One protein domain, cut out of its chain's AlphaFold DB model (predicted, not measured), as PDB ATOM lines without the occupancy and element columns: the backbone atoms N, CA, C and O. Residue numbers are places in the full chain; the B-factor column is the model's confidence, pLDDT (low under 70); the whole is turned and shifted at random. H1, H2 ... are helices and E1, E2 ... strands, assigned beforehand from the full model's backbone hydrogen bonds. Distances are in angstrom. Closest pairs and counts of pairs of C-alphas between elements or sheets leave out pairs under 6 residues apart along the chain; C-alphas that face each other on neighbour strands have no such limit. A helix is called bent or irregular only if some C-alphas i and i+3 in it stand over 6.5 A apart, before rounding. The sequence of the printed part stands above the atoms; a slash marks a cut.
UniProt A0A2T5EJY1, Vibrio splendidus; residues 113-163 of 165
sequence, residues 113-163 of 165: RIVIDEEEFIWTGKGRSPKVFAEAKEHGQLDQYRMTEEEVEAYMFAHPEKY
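This is residues 113 to 163 of the 165 residues of a protein of Vibrio splendidus (UniProt A0A2T5EJY1). A small two-stranded hairpin, E1 and E2, sits in the middle of a loosely joined domain, with H1 and H2 toward one end of its longest axis and H3, followed by H4, at the other end. Contacts between the parts are few, and residues 156 to 162 stick out. The printed part has 51 residues with two named strands and four named helices, in the order E1, E2, H1, H2, H3, H4; the sheet has the order E1 - E2 and is antiparallel, and the class is mixed, helices and strands. The whole is only just compact, close to loose, with a radius of gyration of the C-alphas of 11.6 A and spans of 32 by 21 by 21 A.

Begin at the hairpin of E1, residues 113 to 116, and E2, residues 119 to 123, antiparallel at 152 degrees between their directions. Look at N 114 and O 121, within hydrogen-bond range at 2.9 A, and at N 121 and O 114, at 2.8 A. Next find H1, residues 131 to 138: its closest C-alpha pair with E1 is Ile 114 and Val 132, 7.6 A apart. H2, residues 142 to 145, has its closest C-alpha pair with E1 at Arg 113 and Tyr 145, 5.5 A apart. H1 and H2 are close but not clearly touching, their closest C-alphas being those of Ala 136 and Leu 142, 5.0 A apart. H3, residues 149 to 158, is apart from E1, E2, H1 and H2. H4, residues 160 to 163, is close to H3 but not clearly touching it; the closest C-alphas are those of Met 156 and Tyr 163, 6.1 A apart. In H3 every O i to N i+4 pair is within hydrogen-bond range, in H1 2 of 4 are, and H2 and H4 are too short for such a pair.

Find C-alpha 113 at (-8.890, -90.495, -19.080), where E1 begins; E1 runs 10.1 A from first to last C-alpha, and E2 runs 13.4 A. H1 runs 10.9 A from C-alpha 131 at (-17.751, -81.301, -17.330); it is irregular, but only just, with C-alphas 132 and 135 6.9 A apart. H2 measures 5.6 A, H3 14.1 A and H4 5.1 A, and H4 ends at C-alpha 163, (-14.448, -99.835, -31.248).

The two C-alphas farthest apart are those of His 139 and Glu 161, 33.4 A. The printed part has no cut, and its links are tight but for the short one from E2 to H1, with 7 residues. Residues 156 to 162, of which 156 to 158 belong to H3 and 160 to 162 to H4, stand free. The mean pLDDT of the printed part is 88.2, and no printed residue is under 70.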
ATOM      1  N   ARG A 113      -8.275 -89.716 -20.159       93.06
ATOM      2  CA  ARG A 113      -8.890 -90.495 -19.080       93.06
ATOM      3  C   ARG A 113      -8.736 -89.759 -17.752       93.06
ATOM      4  O   ARG A 113      -7.633 -89.384 -17.372       93.06
ATOM      5  N   ILE A 114      -9.844 -89.582 -17.042       92.44
ATOM      6  CA  ILE A 114      -9.885 -89.054 -15.674       92.44
ATOM      7  C   ILE A 114     -10.665 -90.046 -14.813       92.44
ATOM      8  O   ILE A 114     -11.705 -90.538 -15.244       92.44
ATOM      9  N   VAL A 115     -10.180 -90.323 -13.603       90.12
ATOM     10  CA  VAL A 115     -10.884 -91.144 -12.611       90.12
ATOM     11  C   VAL A 115     -11.224 -90.258 -11.415       90.12
ATOM     12  O   VAL A 115     -10.325 -89.661 -10.828       90.12
ATOM     13  N   ILE A 116     -12.509 -90.143 -11.083       88.31
ATOM     14  CA  ILE A 116     -13.018 -89.368  -9.938       88.31
ATOM     15  C   ILE A 116     -13.972 -90.277  -9.175       88.31
ATOM     16  O   ILE A 116     -14.853 -90.864  -9.792       88.31
ATOM     17  N   ASP A 117     -13.801 -90.395  -7.857       86.25
ATOM     18  CA  ASP A 117     -14.684 -91.188  -6.986       86.25
ATOM     19  C   ASP A 117     -14.935 -92.621  -7.500       86.25
ATOM     20  O   ASP A 117     -16.061 -93.107  -7.510       86.25
ATOM     21  N   GLU A 118     -13.867 -93.290  -7.956       86.31
ATOM     22  CA  GLU A 118     -13.887 -94.646  -8.542       86.31
ATOM     23  C   GLU A 118     -14.626 -94.768  -9.893       86.31
ATOM     24  O   GLU A 118     -14.666 -95.852 -10.477       86.31
ATOM     25  N   GLU A 119     -15.139 -93.665 -10.446       88.06
ATOM     26  CA  GLU A 119     -15.771 -93.617 -11.763       88.06
ATOM     27  C   GLU A 119     -14.784 -93.137 -12.840       88.06
ATOM     28  O   GLU A 119     -14.087 -92.127 -12.697       88.06
ATOM     29  N   GLU A 120     -14.720 -93.880 -13.947       89.62
ATOM     30  CA  GLU A 120     -13.832 -93.596 -15.071       89.62
ATOM     31  C   GLU A 120     -14.537 -92.789 -16.165       89.62
ATOM     32  O   GLU A 120     -15.526 -93.216 -16.763       89.62
ATOM     33  N   PHE A 121     -13.953 -91.641 -16.499       90.50
ATOM     34  CA  PHE A 121     -14.408 -90.766 -17.565       90.50
ATOM     35  C   PHE A 121     -13.398 -90.739 -18.703       90.50
ATOM     36  O   PHE A 121     -12.255 -90.313 -18.536       90.50
ATOM     37  N   ILE A 122     -13.854 -91.126 -19.892       91.81
ATOM     38  CA  ILE A 122     -13.040 -91.116 -21.106       91.81
ATOM     39  C   ILE A 122     -13.564 -90.108 -22.110       91.81
ATOM     40  O   ILE A 122     -14.767 -89.991 -22.356       91.81
ATOM     41  N   TRP A 123     -12.630 -89.398 -22.734       92.06
ATOM     42  CA  TRP A 123     -12.933 -88.437 -23.776       92.06
ATOM     43  C   TRP A 123     -11.985 -88.580 -24.967       92.06
ATOM     44  O   TRP A 123     -10.779 -88.753 -24.829       92.06
ATOM     45  N   THR A 124     -12.539 -88.496 -26.174       89.06
ATOM     46  CA  THR A 124     -11.803 -88.648 -27.441       89.06
ATOM     47  C   THR A 124     -11.138 -87.351 -27.911       89.06
ATOM     48  O   THR A 124     -10.603 -87.297 -29.014       89.06
ATOM     49  N   GLY A 125     -11.267 -86.261 -27.143       85.62
ATOM     50  CA  GLY A 125     -10.821 -84.921 -27.539       85.62
ATOM     51  C   GLY A 125     -11.668 -84.265 -28.639       85.62
ATOM     52  O   GLY A 125     -11.496 -83.081 -28.928       85.62
ATOM     53  N   LYS A 126     -12.618 -84.996 -29.241       82.69
ATOM     54  CA  LYS A 126     -13.550 -84.476 -30.250       82.69
ATOM     55  C   LYS A 126     -14.913 -84.153 -29.634       82.69
ATOM     56  O   LYS A 126     -15.389 -84.822 -28.719       82.69
ATOM     57  N   GLY A 127     -15.571 -83.134 -30.185       83.44
ATOM     58  CA  GLY A 127     -16.904 -82.705 -29.755       83.44
ATOM     59  C   GLY A 127     -16.901 -81.886 -28.461       83.44
ATOM     60  O   GLY A 127     -15.912 -81.246 -28.105       83.44
ATOM     61  N   ARG A 128     -18.048 -81.858 -27.772       85.50
ATOM     62  CA  ARG A 128     -18.216 -81.112 -26.518       85.50
ATOM     63  C   ARG A 128     -17.415 -81.788 -25.403       85.50
ATOM     64  O   ARG A 128     -17.604 -82.975 -25.160       85.50
ATOM     65  N   SER A 129     -16.573 -81.023 -24.708       87.75
ATOM     66  CA  SER A 129     -15.830 -81.518 -23.544       87.75
ATOM     67  C   SER A 129     -16.788 -81.859 -22.396       87.75
ATOM     68  O   SER A 129     -17.636 -81.021 -22.057       87.75
ATOM     69  N   PRO A 130     -16.675 -83.053 -21.785       90.75
ATOM     70  CA  PRO A 130     -17.405 -83.383 -20.564       90.75
ATOM     71  C   PRO A 130     -17.042 -82.426 -19.421       90.75
ATOM     72  O   PRO A 130     -15.938 -81.882 -19.397       90.75
ATOM     73  N   LYS A 131     -17.957 -82.229 -18.461       91.00
ATOM     74  CA  LYS A 131     -17.751 -81.301 -17.330       91.00
ATOM     75  C   LYS A 131     -16.493 -81.626 -16.521       91.00
ATOM     76  O   LYS A 131     -15.780 -80.712 -16.141       91.00
ATOM     77  N   VAL A 132     -16.196 -82.911 -16.344       90.38
ATOM     78  CA  VAL A 132     -15.008 -83.395 -15.624       90.38
ATOM     79  C   VAL A 132     -13.687 -82.984 -16.285       90.38
ATOM     80  O   VAL A 132     -12.692 -82.794 -15.602       90.38
ATOM     81  N   PHE A 133     -13.678 -82.768 -17.605       90.31
ATOM     82  CA  PHE A 133     -12.509 -82.268 -18.335       90.31
ATOM     83  C   PHE A 133     -12.510 -80.740 -18.478       90.31
ATOM     84  O   PHE A 133     -11.565 -80.190 -19.038       90.31
ATOM     85  N   ALA A 134     -13.567 -80.040 -18.047       88.44
ATOM     86  CA  ALA A 134     -13.698 -78.600 -18.264       88.44
ATOM     87  C   ALA A 134     -12.633 -77.817 -17.489       88.44
ATOM     88  O   ALA A 134     -11.955 -76.989 -18.087       88.44
ATOM     89  N   GLU A 135     -12.434 -78.151 -16.214       87.56
ATOM     90  CA  GLU A 135     -11.431 -77.525 -15.346       87.56
ATOM     91  C   GLU A 135     -10.008 -77.784 -15.867       87.56
ATOM     92  O   GLU A 135      -9.254 -76.847 -16.128       87.56
ATOM     93  N   ALA A 136      -9.672 -79.044 -16.169       87.19
ATOM     94  CA  ALA A 136      -8.378 -79.398 -16.756       87.19
ATOM     95  C   ALA A 136      -8.128 -78.708 -18.112       87.19
ATOM     96  O   ALA A 136      -6.998 -78.341 -18.432       87.19
ATOM     97  N   LYS A 137      -9.177 -78.506 -18.918       88.06
ATOM     98  CA  LYS A 137      -9.092 -77.796 -20.199       88.06
ATOM     99  C   LYS A 137      -8.916 -76.287 -20.018       88.06
ATOM    100  O   LYS A 137      -8.173 -75.685 -20.785       88.06
ATOM    101  N   GLU A 138      -9.582 -75.687 -19.037       88.94
ATOM    102  CA  GLU A 138      -9.504 -74.253 -18.735       88.94
ATOM    103  C   GLU A 138      -8.134 -73.866 -18.161       88.94
ATOM    104  O   GLU A 138      -7.557 -72.859 -18.563       88.94
ATOM    105  N   HIS A 139      -7.559 -74.722 -17.313       88.44
ATOM    106  CA  HIS A 139      -6.225 -74.531 -16.736       88.44
ATOM    107  C   HIS A 139      -5.070 -75.023 -17.627       88.44
ATOM    108  O   HIS A 139      -3.910 -74.927 -17.230       88.44
ATOM    109  N   GLY A 140      -5.356 -75.556 -18.822       86.50
ATOM    110  CA  GLY A 140      -4.329 -76.055 -19.748       86.50
ATOM    111  C   GLY A 140      -3.591 -77.311 -19.261       86.50
ATOM    112  O   GLY A 140      -2.479 -77.580 -19.701       86.50
ATOM    113  N   GLN A 141      -4.197 -78.085 -18.362       90.31
ATOM    114  CA  GLN A 141      -3.627 -79.294 -17.748       90.31
ATOM    115  C   GLN A 141      -4.119 -80.591 -18.406       90.31
ATOM    116  O   GLN A 141      -3.855 -81.684 -17.913       90.31
ATOM    117  N   LEU A 142      -4.837 -80.491 -19.527       87.62
ATOM    118  CA  LEU A 142      -5.465 -81.632 -20.194       87.62
ATOM    119  C   LEU A 142      -4.460 -82.727 -20.595       87.62
ATOM    120  O   LEU A 142      -4.781 -83.909 -20.520       87.62
ATOM    121  N   ASP A 143      -3.237 -82.339 -20.964       88.88
ATOM    122  CA  ASP A 143      -2.177 -83.272 -21.360       88.88
ATOM    123  C   ASP A 143      -1.720 -84.195 -20.222       88.88
ATOM    124  O   ASP A 143      -1.212 -85.279 -20.494       88.88
ATOM    125  N   GLN A 144      -1.948 -83.824 -18.956       89.81
ATOM    126  CA  GLN A 144      -1.656 -84.691 -17.804       89.81
ATOM    127  C   GLN A 144      -2.566 -85.924 -17.760       89.81
ATOM    128  O   GLN A 144      -2.194 -86.948 -17.200       89.81
ATOM    129  N   TYR A 145      -3.748 -85.822 -18.369       90.25
ATOM    130  CA  TYR A 145      -4.759 -86.875 -18.424       90.25
ATOM    131  C   TYR A 145      -4.785 -87.582 -19.777       90.25
ATOM    132  O   TYR A 145      -5.726 -88.318 -20.083       90.25
ATOM    133  N   ARG A 146      -3.797 -87.307 -20.634       92.12
ATOM    134  CA  ARG A 146      -3.694 -87.923 -21.950       92.12
ATOM    135  C   ARG A 146      -3.248 -89.370 -21.792       92.12
ATOM    136  O   ARG A 146      -2.218 -89.640 -21.185       92.12
ATOM    137  N   MET A 147      -4.020 -90.279 -22.371       90.94
ATOM    138  CA  MET A 147      -3.695 -91.700 -22.375       90.94
ATOM    139  C   MET A 147      -2.471 -91.957 -23.258       90.94
ATOM    140  O   MET A 147      -2.311 -91.343 -24.321       90.94
ATOM    141  N   THR A 148      -1.623 -92.879 -22.823       92.38
ATOM    142  CA  THR A 148      -0.549 -93.446 -23.645       92.38
ATOM    143  C   THR A 148      -1.126 -94.386 -24.707       92.38
ATOM    144  O   THR A 148      -2.256 -94.857 -24.584       92.38
ATOM    145  N   GLU A 149      -0.366 -94.675 -25.769       87.81
ATOM    146  CA  GLU A 149      -0.847 -95.557 -26.846       87.81
ATOM    147  C   GLU A 149      -1.180 -96.966 -26.318       87.81
ATOM    148  O   GLU A 149      -2.200 -97.536 -26.694       87.81
ATOM    149  N   GLU A 150      -0.391 -97.479 -25.368       89.81
ATOM    150  CA  GLU A 150      -0.632 -98.773 -24.716       89.81
ATOM    151  C   GLU A 150      -1.960 -98.791 -23.942       89.81
ATOM    152  O   GLU A 150      -2.728 -99.748 -24.029       89.81
ATOM    153  N   GLU A 151      -2.277 -97.714 -23.218       89.12
ATOM    154  CA  GLU A 151      -3.547 -97.586 -22.495       89.12
ATOM    155  C   GLU A 151      -4.737 -97.442 -23.444       89.12
ATOM    156  O   GLU A 151      -5.819 -97.961 -23.165       89.12
ATOM    157  N   VAL A 152      -4.552 -96.739 -24.564       89.19
ATOM    158  CA  VAL A 152      -5.570 -96.605 -25.611       89.19
ATOM    159  C   VAL A 152      -5.882 -97.970 -26.215       89.19
ATOM    160  O   VAL A 152      -7.054 -98.334 -26.308       89.19
ATOM    161  N   GLU A 153      -4.858 -98.738 -26.585       88.81
ATOM    162  CA  GLU A 153      -5.022-100.085 -27.130       88.81
ATOM    163  C   GLU A 153      -5.667-101.031 -26.118       88.81
ATOM    164  O   GLU A 153      -6.647-101.699 -26.450       88.81
ATOM    165  N   ALA A 154      -5.192-101.034 -24.868       89.62
ATOM    166  CA  ALA A 154      -5.765-101.848 -23.800       89.62
ATOM    167  C   ALA A 154      -7.243-101.513 -23.556       89.62
ATOM    168  O   ALA A 154      -8.075-102.412 -23.433       89.62
ATOM    169  N   TYR A 155      -7.596-100.224 -23.539       88.50
ATOM    170  CA  TYR A 155      -8.978 -99.797 -23.355       88.50
ATOM    171  C   TYR A 155      -9.867-100.166 -24.546       88.50
ATOM    172  O   TYR A 155     -10.997-100.616 -24.351       88.50
ATOM    173  N   MET A 156      -9.372 -99.992 -25.774       88.50
ATOM    174  CA  MET A 156     -10.111-100.370 -26.979       88.50
ATOM    175  C   MET A 156     -10.326-101.885 -27.050       88.50
ATOM    176  O   MET A 156     -11.426-102.318 -27.386       88.50
ATOM    177  N   PHE A 157      -9.322-102.680 -26.673       87.50
ATOM    178  CA  PHE A 157      -9.420-104.138 -26.613       87.50
ATOM    179  C   PHE A 157     -10.358-104.623 -25.501       87.50
ATOM    180  O   PHE A 157     -11.049-105.622 -25.668       87.50
ATOM    181  N   ALA A 158     -10.425-103.901 -24.378       88.25
ATOM    182  CA  ALA A 158     -11.377-104.176 -23.305       88.25
ATOM    183  C   ALA A 158     -12.831-103.812 -23.669       88.25
ATOM    184  O   ALA A 158     -13.751-104.314 -23.028       88.25
ATOM    185  N   HIS A 159     -13.039-102.964 -24.686       85.94
ATOM    186  CA  HIS A 159     -14.357-102.481 -25.121       85.94
ATOM    187  C   HIS A 159     -14.587-102.681 -26.631       85.94
ATOM    188  O   HIS A 159     -14.846-101.708 -27.359       85.94
ATOM    189  N   PRO A 160     -14.497-103.919 -27.145       83.88
ATOM    190  CA  PRO A 160     -14.594-104.193 -28.579       83.88
ATOM    191  C   PRO A 160     -15.934-103.733 -29.175       83.88
ATOM    192  O   PRO A 160     -15.985-103.282 -30.318       83.88
ATOM    193  N   GLU A 161     -17.012-103.719 -28.386       81.88
ATOM    194  CA  GLU A 161     -18.346-103.266 -28.790       81.88
ATOM    195  C   GLU A 161     -18.407-101.779 -29.170       81.88
ATOM    196  O   GLU A 161     -19.246-101.379 -29.981       81.88
ATOM    197  N   LYS A 162     -17.521-100.951 -28.603       78.31
ATOM    198  CA  LYS A 162     -17.441 -99.511 -28.899       78.31
ATOM    199  C   LYS A 162     -16.529 -99.213 -30.083       78.31
ATOM    200  O   LYS A 162     -16.706 -98.186 -30.742       78.31
ATOM    201  N   TYR A 163     -15.552-100.086 -30.324       80.50
ATOM    202  CA  TYR A 163     -14.448 -99.835 -31.248       80.50
ATOM    203  C   TYR A 163     -14.389-100.790 -32.444       80.50
ATOM    204  O   TYR A 163     -13.503-100.632 -33.280       80.50
TER     205      TYR A 163